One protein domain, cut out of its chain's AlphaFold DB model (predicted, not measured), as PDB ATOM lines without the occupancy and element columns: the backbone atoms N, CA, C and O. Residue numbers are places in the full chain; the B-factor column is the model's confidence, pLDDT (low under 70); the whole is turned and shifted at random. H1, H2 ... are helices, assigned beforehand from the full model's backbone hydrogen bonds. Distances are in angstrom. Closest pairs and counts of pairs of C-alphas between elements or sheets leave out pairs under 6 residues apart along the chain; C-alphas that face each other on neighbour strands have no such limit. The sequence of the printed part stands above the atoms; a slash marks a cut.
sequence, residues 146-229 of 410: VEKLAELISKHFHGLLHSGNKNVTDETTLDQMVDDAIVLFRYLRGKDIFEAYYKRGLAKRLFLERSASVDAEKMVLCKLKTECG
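What this domain is: This is residues 146 to 229 of the 410 residues of the protein "CULLIN_2 domain-containing protein" of Caenorhabditis japonica (UniProt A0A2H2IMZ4). Four helices of similar length lie roughly lengthwise as a loose-sided bundle, at the corners of a four-sided outline in the order H3, H1, H2, H4, with the side between H3 and H4 the more open. The printed part has 84 residues, 64 of them in four named helices that follow along the chain as H1, H2, H3, H4, with no named strand; the class is all helix, and the whole is compact, with a radius of gyration of the C-alphas of 12.0 A and spans of 31 by 26 by 22 A.

How they stand to each other: H1, residues 146 to 161, and H2, residues 171 to 186, form a helical hairpin at a shallow tilt of 7 degrees; H1 touches H2 with residues 153 to 160 alone, closest C-alphas Ile 153 and Phe 185, 7.1 A. H1 touches H3, residues 191 to 207, the same way at a shallow tilt of 31 degrees, closest C-alphas Ala 150 and Phe 194, 4.6 A. H2 touches H4, residues 214 to 228, closest C-alphas Val 178 and Val 220, 7.0 A. H3 and H4 are near each other. In H1, H2, H3 and H4 every O i to N i+4 pair is within hydrogen-bond range.

Where its parts are: H1 spans 22.7 A from C-alpha 146 at (110.599, 93.479, 126.130), H2 22.3 A, H3 23.8 A, and H4 21.1 A to C-alpha 228 at (105.734, 106.234, 136.388).

The domain as a whole: The printed part has no cut and no long link; residues 163 to 164 and 166 to 167 are under pLDDT 70.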
ATOM      1  N   VAL A 146     111.229  92.636 125.106       95.94
ATOM      2  CA  VAL A 146     110.599  93.479 126.130       95.94
ATOM      3  C   VAL A 146     109.921  92.635 127.207       95.94
ATOM      4  O   VAL A 146     110.020  92.972 128.385       95.94
ATOM      5  N   GLU A 147     109.249  91.548 126.825       95.94
ATOM      6  CA  GLU A 147     108.528  90.684 127.763       95.94
ATOM      7  C   GLU A 147     109.500  89.956 128.693       95.94
ATOM      8  O   GLU A 147     109.350  90.023 129.918       95.94
ATOM      9  N   LYS A 148     110.558  89.360 128.125       95.19
ATOM     10  CA  LYS A 148     111.601  88.695 128.906       95.19
ATOM     11  C   LYS A 148     112.288  89.661 129.864       95.19
ATOM     12  O   LYS A 148     112.400  89.363 131.053       95.19
ATOM     13  N   LEU A 149     112.737  90.824 129.389       96.06
ATOM     14  CA  LEU A 149     113.432  91.782 130.255       96.06
ATOM     15  C   LEU A 149     112.506  92.350 131.336       96.06
ATOM     16  O   LEU A 149     112.937  92.490 132.480       96.06
ATOM     17  N   ALA A 150     111.234  92.610 131.026       97.56
ATOM     18  CA  ALA A 150     110.248  93.024 132.020       97.56
ATOM     19  C   ALA A 150     110.074  91.973 133.131       97.56
ATOM     20  O   ALA A 150     110.096  92.313 134.319       97.56
ATOM     21  N   GLU A 151     109.955  90.695 132.764       96.69
ATOM     22  CA  GLU A 151     109.868  89.594 133.721       96.69
ATOM     23  C   GLU A 151     111.136  89.481 134.578       96.69
ATOM     24  O   GLU A 151     111.042  89.367 135.802       96.69
ATOM     25  N   LEU A 152     112.321  89.533 133.964       96.94
ATOM     26  CA  LEU A 152     113.592  89.373 134.674       96.94
ATOM     27  C   LEU A 152     113.877  90.535 135.626       96.94
ATOM     28  O   LEU A 152     114.284  90.296 136.763       96.94
ATOM     29  N   ILE A 153     113.596  91.779 135.226       97.06
ATOM     30  CA  ILE A 153     113.709  92.937 136.123       97.06
ATOM     31  C   ILE A 153     112.735  92.766 137.298       97.06
ATOM     32  O   ILE A 153     113.122  92.940 138.452       97.06
ATOM     33  N   SER A 154     111.491  92.343 137.047       96.44
ATOM     34  CA  SER A 154     110.523  92.065 138.116       96.44
ATOM     35  C   SER A 154     110.986  90.951 139.067       96.44
ATOM     36  O   SER A 154     110.876  91.093 140.291       96.44
ATOM     37  N   LYS A 155     111.559  89.863 138.536       94.81
ATOM     38  CA  LYS A 155     112.173  88.792 139.337       94.81
ATOM     39  C   LYS A 155     113.353  89.299 140.157       94.81
ATOM     40  O   LYS A 155     113.491  88.886 141.306       94.81
ATOM     41  N   HIS A 156     114.154  90.212 139.616       94.88
ATOM     42  CA  HIS A 156     115.253  90.832 140.346       94.88
ATOM     43  C   HIS A 156     114.737  91.606 141.569       94.88
ATOM     44  O   HIS A 156     115.165  91.316 142.685       94.88
ATOM     45  N   PHE A 157     113.725  92.471 141.408       94.38
ATOM     46  CA  PHE A 157     113.048  93.113 142.547       94.38
ATOM     47  C   PHE A 157     112.495  92.093 143.548       94.38
ATOM     48  O   PHE A 157     112.618  92.274 144.758       94.38
ATOM     49  N   HIS A 158     111.889  91.005 143.059       91.56
ATOM     50  CA  HIS A 158     111.402  89.944 143.935       91.56
ATOM     51  C   HIS A 158     112.526  89.313 144.757       91.56
ATOM     52  O   HIS A 158     112.329  89.112 145.951       91.56
ATOM     53  N   GLY A 159     113.683  89.039 144.151       90.19
ATOM     54  CA  GLY A 159     114.860  88.520 144.842       90.19
ATOM     55  C   GLY A 159     115.395  89.482 145.904       90.19
ATOM     56  O   GLY A 159     115.685  89.046 147.014       90.19
ATOM     57  N   LEU A 160     115.460  90.785 145.608       90.38
ATOM     58  CA  LEU A 160     115.899  91.812 146.565       90.38
ATOM     59  C   LEU A 160     114.999  91.882 147.806       90.38
ATOM     60  O   LEU A 160     115.498  91.974 148.922       90.38
ATOM     61  N   LEU A 161     113.683  91.792 147.613       89.19
ATOM     62  CA  LEU A 161     112.679  91.965 148.669       89.19
ATOM     63  C   LEU A 161     112.296  90.666 149.391       89.19
ATOM     64  O   LEU A 161     111.474  90.685 150.311       89.19
ATOM     65  N   HIS A 162     112.826  89.518 148.968       83.88
ATOM     66  CA  HIS A 162     112.488  88.238 149.575       83.88
ATOM     67  C   HIS A 162     113.218  88.041 150.908       83.88
ATOM     68  O   HIS A 162     114.435  88.183 150.973       83.88
ATOM     69  N   SER A 163     112.500  87.616 151.954       68.12
ATOM     70  CA  SER A 163     113.055  87.420 153.305       68.12
ATOM     71  C   SER A 163     114.199  86.398 153.400       68.12
ATOM     72  O   SER A 163     114.935  86.384 154.382       68.12
ATOM     73  N   GLY A 164     114.381  85.545 152.386       63.81
ATOM     74  CA  GLY A 164     115.496  84.597 152.296       63.81
ATOM     75  C   GLY A 164     116.788  85.159 151.686       63.81
ATOM     76  O   GLY A 164     117.757  84.408 151.551       63.81
ATOM     77  N   ASN A 165     116.816  86.430 151.273       70.88
ATOM     78  CA  ASN A 165     117.975  87.010 150.605       70.88
ATOM     79  C   ASN A 165     119.083  87.367 151.607       70.88
ATOM     80  O   ASN A 165     118.988  88.339 152.348       70.88
ATOM     81  N   LYS A 166     120.164  86.582 151.599       66.62
ATOM     82  CA  LYS A 166     121.332  86.775 152.475       66.62
ATOM     83  C   LYS A 166     122.283  87.881 152.009       66.62
ATOM     84  O   LYS A 166     123.204  88.216 152.744       66.62
ATOM     85  N   ASN A 167     122.093  88.406 150.798       67.94
ATOM     86  CA  ASN A 167     122.974  89.418 150.211       67.94
ATOM     87  C   ASN A 167     122.598  90.845 150.631       67.94
ATOM     88  O   ASN A 167     123.357  91.769 150.363       67.94
ATOM     89  N   VAL A 168     121.438  91.025 151.267       70.56
ATOM     90  CA  VAL A 168     120.992  92.314 151.798       70.56
ATOM     91  C   VAL A 168     121.386  92.373 153.267       70.56
ATOM     92  O   VAL A 168     120.784  91.704 154.105       70.56
ATOM     93  N   THR A 169     122.446  93.120 153.565       71.50
ATOM     94  CA  THR A 169     123.007  93.228 154.919       71.50
ATOM     95  C   THR A 169     122.387  94.359 155.728       71.50
ATOM     96  O   THR A 169     122.340  94.273 156.953       71.50
ATOM     97  N   ASP A 170     121.903  95.403 155.052       84.38
ATOM     98  CA  ASP A 170     121.326  96.603 155.654       84.38
ATOM     99  C   ASP A 170     120.369  97.318 154.678       84.38
ATOM    100  O   ASP A 170     120.311  97.011 153.486       84.38
ATOM    101  N   GLU A 171     119.590  98.272 155.188       85.50
ATOM    102  CA  GLU A 171     118.591  99.001 154.395       85.50
ATOM    103  C   GLU A 171     119.214  99.938 153.351       85.50
ATOM    104  O   GLU A 171     118.650 100.108 152.275       85.50
ATOM    105  N   THR A 172     120.393 100.509 153.616       89.44
ATOM    106  CA  THR A 172     121.067 101.443 152.699       89.44
ATOM    107  C   THR A 172     121.558 100.731 151.440       89.44
ATOM    108  O   THR A 172     121.401 101.225 150.324       89.44
ATOM    109  N   THR A 173     122.146  99.547 151.605       89.88
ATOM    110  CA  THR A 173     122.570  98.698 150.487       89.88
ATOM    111  C   THR A 173     121.370  98.236 149.673       89.88
ATOM    112  O   THR A 173     121.422  98.296 148.443       89.88
ATOM    113  N   LEU A 174     120.264  97.861 150.325       90.69
ATOM    114  CA  LEU A 174     119.013  97.549 149.637       90.69
ATOM    115  C   LEU A 174     118.496  98.740 148.823       90.69
ATOM    116  O   LEU A 174     118.138  98.567 147.659       90.69
ATOM    117  N   ASP A 175     118.474  99.933 149.418       92.69
ATOM    118  CA  ASP A 175     118.003 101.162 148.780       92.69
ATOM    119  C   ASP A 175     118.789 101.474 147.498       92.69
ATOM    120  O   ASP A 175     118.192 101.744 146.450       92.69
ATOM    121  N   GLN A 176     120.118 101.317 147.549       92.81
ATOM    122  CA  GLN A 176     121.000 101.482 146.393       92.81
ATOM    123  C   GLN A 176     120.787 100.396 145.328       92.81
ATOM    124  O   GLN A 176     120.757 100.700 144.136       92.81
ATOM    125  N   MET A 177     120.622  99.128 145.721       92.62
ATOM    126  CA  MET A 177     120.339  98.040 144.770       92.62
ATOM    127  C   MET A 177     118.993  98.244 144.064       92.62
ATOM    128  O   MET A 177     118.855  97.953 142.875       92.62
ATOM    129  N   VAL A 178     118.005  98.773 144.786       94.94
ATOM    130  CA  VAL A 178     116.711  99.168 144.227       94.94
ATOM    131  C   VAL A 178     116.871 100.343 143.261       94.94
ATOM    132  O   VAL A 178     116.291 100.294 142.179       94.94
ATOM    133  N   ASP A 179     117.663 101.366 143.595       95.69
ATOM    134  CA  ASP A 179     117.942 102.480 142.676       95.69
ATOM    135  C   ASP A 179     118.610 102.011 141.386       95.69
ATOM    136  O   ASP A 179     118.200 102.411 140.294       95.69
ATOM    137  N   ASP A 180     119.584 101.109 141.495       94.81
ATOM    138  CA  ASP A 180     120.251 100.507 140.344       94.81
ATOM    139  C   ASP A 180     119.231  99.778 139.446       94.81
ATOM    140  O   ASP A 180     119.188  99.994 138.231       94.81
ATOM    141  N   ALA A 181     118.348  98.965 140.039       95.69
ATOM    142  CA  ALA A 181     117.287  98.270 139.310       95.69
ATOM    143  C   ALA A 181     116.292  99.245 138.650       95.69
ATOM    144  O   ALA A 181     115.830  99.003 137.530       95.69
ATOM    145  N   ILE A 182     115.996 100.372 139.303       96.56
ATOM    146  CA  ILE A 182     115.134 101.424 138.758       96.56
ATOM    147  C   ILE A 182     115.773 102.117 137.560       96.56
ATOM    148  O   ILE A 182     115.081 102.387 136.577       96.56
ATOM    149  N   VAL A 183     117.085 102.354 137.583       93.56
ATOM    150  CA  VAL A 183     117.803 102.898 136.423       93.56
ATOM    151  C   VAL A 183     117.612 102.003 135.201       93.56
ATOM    152  O   VAL A 183     117.350 102.517 134.115       93.56
ATOM    153  N   LEU A 184     117.683 100.679 135.358       95.06
ATOM    154  CA  LEU A 184     117.431  99.756 134.250       95.06
ATOM    155  C   LEU A 184     115.956  99.760 133.817       95.06
ATOM    156  O   LEU A 184     115.666  99.806 132.622       95.06
ATOM    157  N   PHE A 185     115.028  99.778 134.779       97.19
ATOM    158  CA  PHE A 185     113.589  99.883 134.526       97.19
ATOM    159  C   PHE A 185     113.210 101.150 133.740       97.19
ATOM    160  O   PHE A 185     112.309 101.094 132.904       97.19
ATOM    161  N   ARG A 186     113.913 102.277 133.924       96.12
ATOM    162  CA  ARG A 186     113.676 103.511 133.145       96.12
ATOM    163  C   ARG A 186     113.821 103.307 131.637       96.12
ATOM    164  O   ARG A 186     113.074 103.929 130.886       96.12
ATOM    165  N   TYR A 187     114.736 102.439 131.203       96.56
ATOM    166  CA  TYR A 187     114.955 102.140 129.782       96.56
ATOM    167  C   TYR A 187     113.942 101.142 129.208       96.56
ATOM    168  O   TYR A 187     113.910 100.937 127.995       96.56
ATOM    169  N   LEU A 188     113.119 100.505 130.045       97.12
ATOM    170  CA  LEU A 188     112.127  99.525 129.615       97.12
ATOM    171  C   LEU A 188     110.870 100.220 129.068       97.12
ATOM    172  O   LEU A 188     110.260 101.064 129.729       97.12
ATOM    173  N   ARG A 189     110.433  99.813 127.873       95.44
ATOM    174  CA  ARG A 189     109.194 100.295 127.238       95.44
ATOM    175  C   ARG A 189     107.949  99.566 127.754       95.44
ATOM    176  O   ARG A 189     106.925 100.206 127.965       95.44
ATOM    177  N   GLY A 190     108.041  98.255 127.997       94.38
ATOM    178  CA  GLY A 190     106.941  97.404 128.485       94.38
ATOM    179  C   GLY A 190     106.695  97.512 129.989       94.38
ATOM    180  O   GLY A 190     106.837  96.532 130.723       94.38
ATOM    181  N   LYS A 191     106.374  98.717 130.469       96.25
ATOM    182  CA  LYS A 191     106.142  98.988 131.899       96.25
ATOM    183  C   LYS A 191     104.887  98.297 132.434       96.25
ATOM    184  O   LYS A 191     104.886  97.856 133.576       96.25
ATOM    185  N   ASP A 192     103.855  98.165 131.611       95.81
ATOM    186  CA  ASP A 192     102.620  97.424 131.887       95.81
ATOM    187  C   ASP A 192     102.867  95.913 132.040       95.81
ATOM    188  O   ASP A 192     102.354  95.278 132.964       95.81
ATOM    189  N   ILE A 193     103.726  95.349 131.186       97.00
ATOM    190  CA  ILE A 193     104.168  93.955 131.295       97.00
ATOM    191  C   ILE A 193     104.923  93.766 132.615       97.00
ATOM    192  O   ILE A 193     104.603  92.863 133.393       97.00
ATOM    193  N   PHE A 194     105.873  94.658 132.919       97.75
ATOM    194  CA  PHE A 194     106.583  94.649 134.199       97.75
ATOM    195  C   PHE A 194     105.615  94.748 135.384       97.75
ATOM    196  O   PHE A 194     105.742  93.968 136.326       97.75
ATOM    197  N   GLU A 195     104.629  95.651 135.336       96.38
ATOM    198  CA  GLU A 195     103.617  95.811 136.387       96.38
ATOM    199  C   GLU A 195     102.872  94.495 136.634       96.38
ATOM    200  O   GLU A 195     102.707  94.087 137.784       96.38
ATOM    201  N   ALA A 196     102.473  93.779 135.578       95.50
ATOM    202  CA  ALA A 196     101.774  92.502 135.701       95.50
ATOM    203  C   ALA A 196     102.622  91.433 136.416       95.50
ATOM    204  O   ALA A 196     102.122  90.736 137.311       95.50
ATOM    205  N   TYR A 197     103.909  91.322 136.069       96.56
ATOM    206  CA  TYR A 197     104.846  90.422 136.747       96.56
ATOM    207  C   TYR A 197     105.126  90.860 138.188       96.56
ATOM    208  O   TYR A 197     105.060  90.034 139.106       96.56
ATOM    209  N   TYR A 198     105.352  92.157 138.409       96.44
ATOM    210  CA  TYR A 198     105.634  92.725 139.724       96.44
ATOM    211  C   TYR A 198     104.453  92.524 140.669       96.44
ATOM    212  O   TYR A 198     104.634  92.018 141.776       96.44
ATOM    213  N   LYS A 199     103.231  92.801 140.203       95.38
ATOM    214  CA  LYS A 199     101.980  92.571 140.933       95.38
ATOM    215  C   LYS A 199     101.832  91.111 141.355       95.38
ATOM    216  O   LYS A 199     101.476  90.823 142.497       95.38
ATOM    217  N   ARG A 200     102.151  90.162 140.466       93.25
ATOM    218  CA  ARG A 200     102.122  88.722 140.774       93.25
ATOM    219  C   ARG A 200     103.165  88.340 141.827       93.25
ATOM    220  O   ARG A 200     102.871  87.532 142.710       93.25
ATOM    221  N   GLY A 201     104.368  88.906 141.739       92.38
ATOM    222  CA  GLY A 201     105.438  88.714 142.718       92.38
ATOM    223  C   GLY A 201     105.084  89.281 144.093       92.38
ATOM    224  O   GLY A 201     105.236  88.576 145.090       92.38
ATOM    225  N   LEU A 202     104.563  90.509 144.133       93.62
ATOM    226  CA  LEU A 202     104.109  91.186 145.346       93.62
ATOM    227  C   LEU A 202     102.979  90.407 146.023       93.62
ATOM    228  O   LEU A 202     103.071  90.120 147.211       93.62
ATOM    229  N   ALA A 203     101.965  89.972 145.266       92.69
ATOM    230  CA  ALA A 203     100.847  89.209 145.821       92.69
ATOM    231  C   ALA A 203     101.319  87.943 146.550       92.69
ATOM    232  O   ALA A 203     100.875  87.659 147.658       92.69
ATOM    233  N   LYS A 204     102.273  87.205 145.964       88.12
ATOM    234  CA  LYS A 204     102.864  86.025 146.612       88.12
ATOM    235  C   LYS A 204     103.583  86.377 147.913       88.12
ATOM    236  O   LYS A 204     103.478  85.613 148.866       88.12
ATOM    237  N   ARG A 205     104.324  87.489 147.957       89.56
ATOM    238  CA  ARG A 205     105.047  87.904 149.168       89.56
ATOM    239  C   ARG A 205     104.095  88.363 150.273       89.56
ATOM    240  O   ARG A 205     104.308  87.961 151.413       89.56
ATOM    241  N   LEU A 206     103.026  89.087 149.923       89.38
ATOM    242  CA  LEU A 206     101.989  89.520 150.865       89.38
ATOM    243  C   LEU A 206     101.186  88.339 151.432       89.38
ATOM    244  O   LEU A 206     101.038  88.240 152.642       89.38
ATOM    245  N   PHE A 207     100.721  87.404 150.593       83.88
ATOM    246  CA  PHE A 207      99.940  86.253 151.076       83.88
ATOM    247  C   PHE A 207     100.756  85.252 151.895       83.88
ATOM    248  O   PHE A 207     100.223  84.640 152.813       83.88
ATOM    249  N   LEU A 208     102.024  85.034 151.533       77.12
ATOM    250  CA  LEU A 208     102.884  84.063 152.216       77.12
ATOM    251  C   LEU A 208     103.688  84.680 153.369       77.12
ATOM    252  O   LEU A 208     104.480  83.959 153.971       77.12
ATOM    253  N   GLU A 209     103.534  85.985 153.618       71.06
ATOM    254  CA  GLU A 209     104.292  86.753 154.617       71.06
ATOM    255  C   GLU A 209     105.816  86.560 154.467       71.06
ATOM    256  O   GLU A 209     106.557  86.378 155.430       71.06
ATOM    257  N   ARG A 210     106.302  86.563 153.215       71.06
ATOM    258  CA  ARG A 210     107.724  86.338 152.870       71.06
ATOM    259  C   ARG A 210     108.456  87.590 152.384       71.06
ATOM    260  O   ARG A 210     109.477  87.477 151.694       71.06
ATOM    261  N   SER A 211     107.920  88.767 152.676       74.00
ATOM    262  CA  SER A 211     108.627  90.032 152.459       74.00
ATOM    263  C   SER A 211     109.731  90.193 153.503       74.00
ATOM    264  O   SER A 211     109.545  89.823 154.659       74.00
ATOM    265  N   ALA A 212     110.883  90.731 153.100       70.50
ATOM    266  CA  ALA A 212     111.983  91.033 154.017       70.50
ATOM    267  C   ALA A 212     111.602  92.135 155.020       70.50
ATOM    268  O   ALA A 212     111.908  92.028 156.203       70.50
ATOM    269  N   SER A 213     110.904  93.169 154.547       82.75
ATOM    270  CA  SER A 213     110.373  94.265 155.361       82.75
ATOM    271  C   SER A 213     109.197  94.924 154.637       82.75
ATOM    272  O   SER A 213     109.219  95.064 153.412       82.75
ATOM    273  N   VAL A 214     108.170  95.339 155.385       85.19
ATOM    274  CA  VAL A 214     107.038  96.114 154.841       85.19
ATOM    275  C   VAL A 214     107.505  97.497 154.382       85.19
ATOM    276  O   VAL A 214     107.051  97.989 153.347       85.19
ATOM    277  N   ASP A 215     108.446  98.101 155.106       88.75
ATOM    278  CA  ASP A 215     108.987  99.418 154.772       88.75
ATOM    279  C   ASP A 215     109.808  99.370 153.482       88.75
ATOM    280  O   ASP A 215     109.660 100.242 152.627       88.75
ATOM    281  N   ALA A 216     110.565  98.289 153.269       90.38
ATOM    282  CA  ALA A 216     111.277  98.056 152.013       90.38
ATOM    283  C   ALA A 216     110.320  97.942 150.812       90.38
ATOM    284  O   ALA A 216     110.585  98.488 149.742       90.38
ATOM    285  N   GLU A 217     109.175  97.274 150.972       91.69
ATOM    286  CA  GLU A 217     108.182  97.180 149.895       91.69
ATOM    287  C   GLU A 217     107.552  98.548 149.586       91.69
ATOM    288  O   GLU A 217     107.409  98.922 148.417       91.69
ATOM    289  N   LYS A 218     107.215  99.327 150.626       92.19
ATOM    290  CA  LYS A 218     106.690 100.694 150.477       92.19
ATOM    291  C   LYS A 218     107.715 101.624 149.828       92.19
ATOM    292  O   LYS A 218     107.343 102.420 148.970       92.19
ATOM    293  N   MET A 219     108.995 101.491 150.174       94.25
ATOM    294  CA  MET A 219     110.101 102.223 149.553       94.25
ATOM    295  C   MET A 219     110.160 101.959 148.044       94.25
ATOM    296  O   MET A 219     110.179 102.908 147.259       94.25
ATOM    297  N   VAL A 220     110.104 100.692 147.616       94.88
ATOM    298  CA  VAL A 220     110.094 100.352 146.183       94.88
ATOM    299  C   VAL A 220     108.869 100.938 145.478       94.88
ATOM    300  O   VAL A 220     109.010 101.506 144.394       94.88
ATOM    301  N   LEU A 221     107.680 100.877 146.091       95.00
ATOM    302  CA  LEU A 221     106.487 101.516 145.527       95.00
ATOM    303  C   LEU A 221     106.640 103.032 145.387       95.00
ATOM    304  O   LEU A 221     106.283 103.572 144.342       95.00
ATOM    305  N   CYS A 222     107.193 103.716 146.388       95.88
ATOM    306  CA  CYS A 222     107.456 105.151 146.313       95.88
ATOM    307  C   CYS A 222     108.386 105.490 145.147       95.88
ATOM    308  O   CYS A 222     108.118 106.433 144.401       95.88
ATOM    309  N   LYS A 223     109.445 104.705 144.936       96.88
ATOM    310  CA  LYS A 223     110.361 104.950 143.822       96.88
ATOM    311  C   LYS A 223     109.710 104.652 142.465       96.88
ATOM    312  O   LYS A 223     109.785 105.488 141.571       96.88
ATOM    313  N   LEU A 224     108.958 103.554 142.322       96.62
ATOM    314  CA  LEU A 224     108.177 103.272 141.103       96.62
ATOM    315  C   LEU A 224     107.134 104.364 140.804       96.62
ATOM    316  O   LEU A 224     106.921 104.722 139.644       96.62
ATOM    317  N   LYS A 225     106.513 104.927 141.845       96.38
ATOM    318  CA  LYS A 225     105.569 106.047 141.742       96.38
ATOM    319  C   LYS A 225     106.243 107.319 141.245       96.38
ATOM    320  O   LYS A 225     105.648 108.030 140.441       96.38
ATOM    321  N   THR A 226     107.468 107.601 141.682       96.19
ATOM    322  CA  THR A 226     108.261 108.726 141.167       96.19
ATOM    323  C   THR A 226     108.566 108.556 139.677       96.19
ATOM    324  O   THR A 226     108.471 109.518 138.923       96.19
ATOM    325  N   GLU A 227     108.857 107.330 139.232       93.75
ATOM    326  CA  GLU A 227     109.199 107.050 137.831       93.75
ATOM    327  C   GLU A 227     108.009 107.055 136.868       93.75
ATOM    328  O   GLU A 227     108.127 107.510 135.729       93.75
ATOM    329  N   CYS A 228     106.874 106.488 137.280       94.44
ATOM    330  CA  CYS A 228     105.734 106.234 136.388       94.44
ATOM    331  C   CYS A 228     104.458 106.987 136.783       94.44
ATOM    332  O   CYS A 228     103.453 106.919 136.077       94.44
ATOM    333  N   GLY A 229     104.487 107.716 137.897       95.19
ATOM    334  CA  GLY A 229     103.340 108.422 138.448       95.19
ATOM    335  C   GLY A 229     102.395 107.532 139.260       95.19
ATOM    336  O   GLY A 229     102.472 106.304 139.273       95.19
TER     337      GLY A 229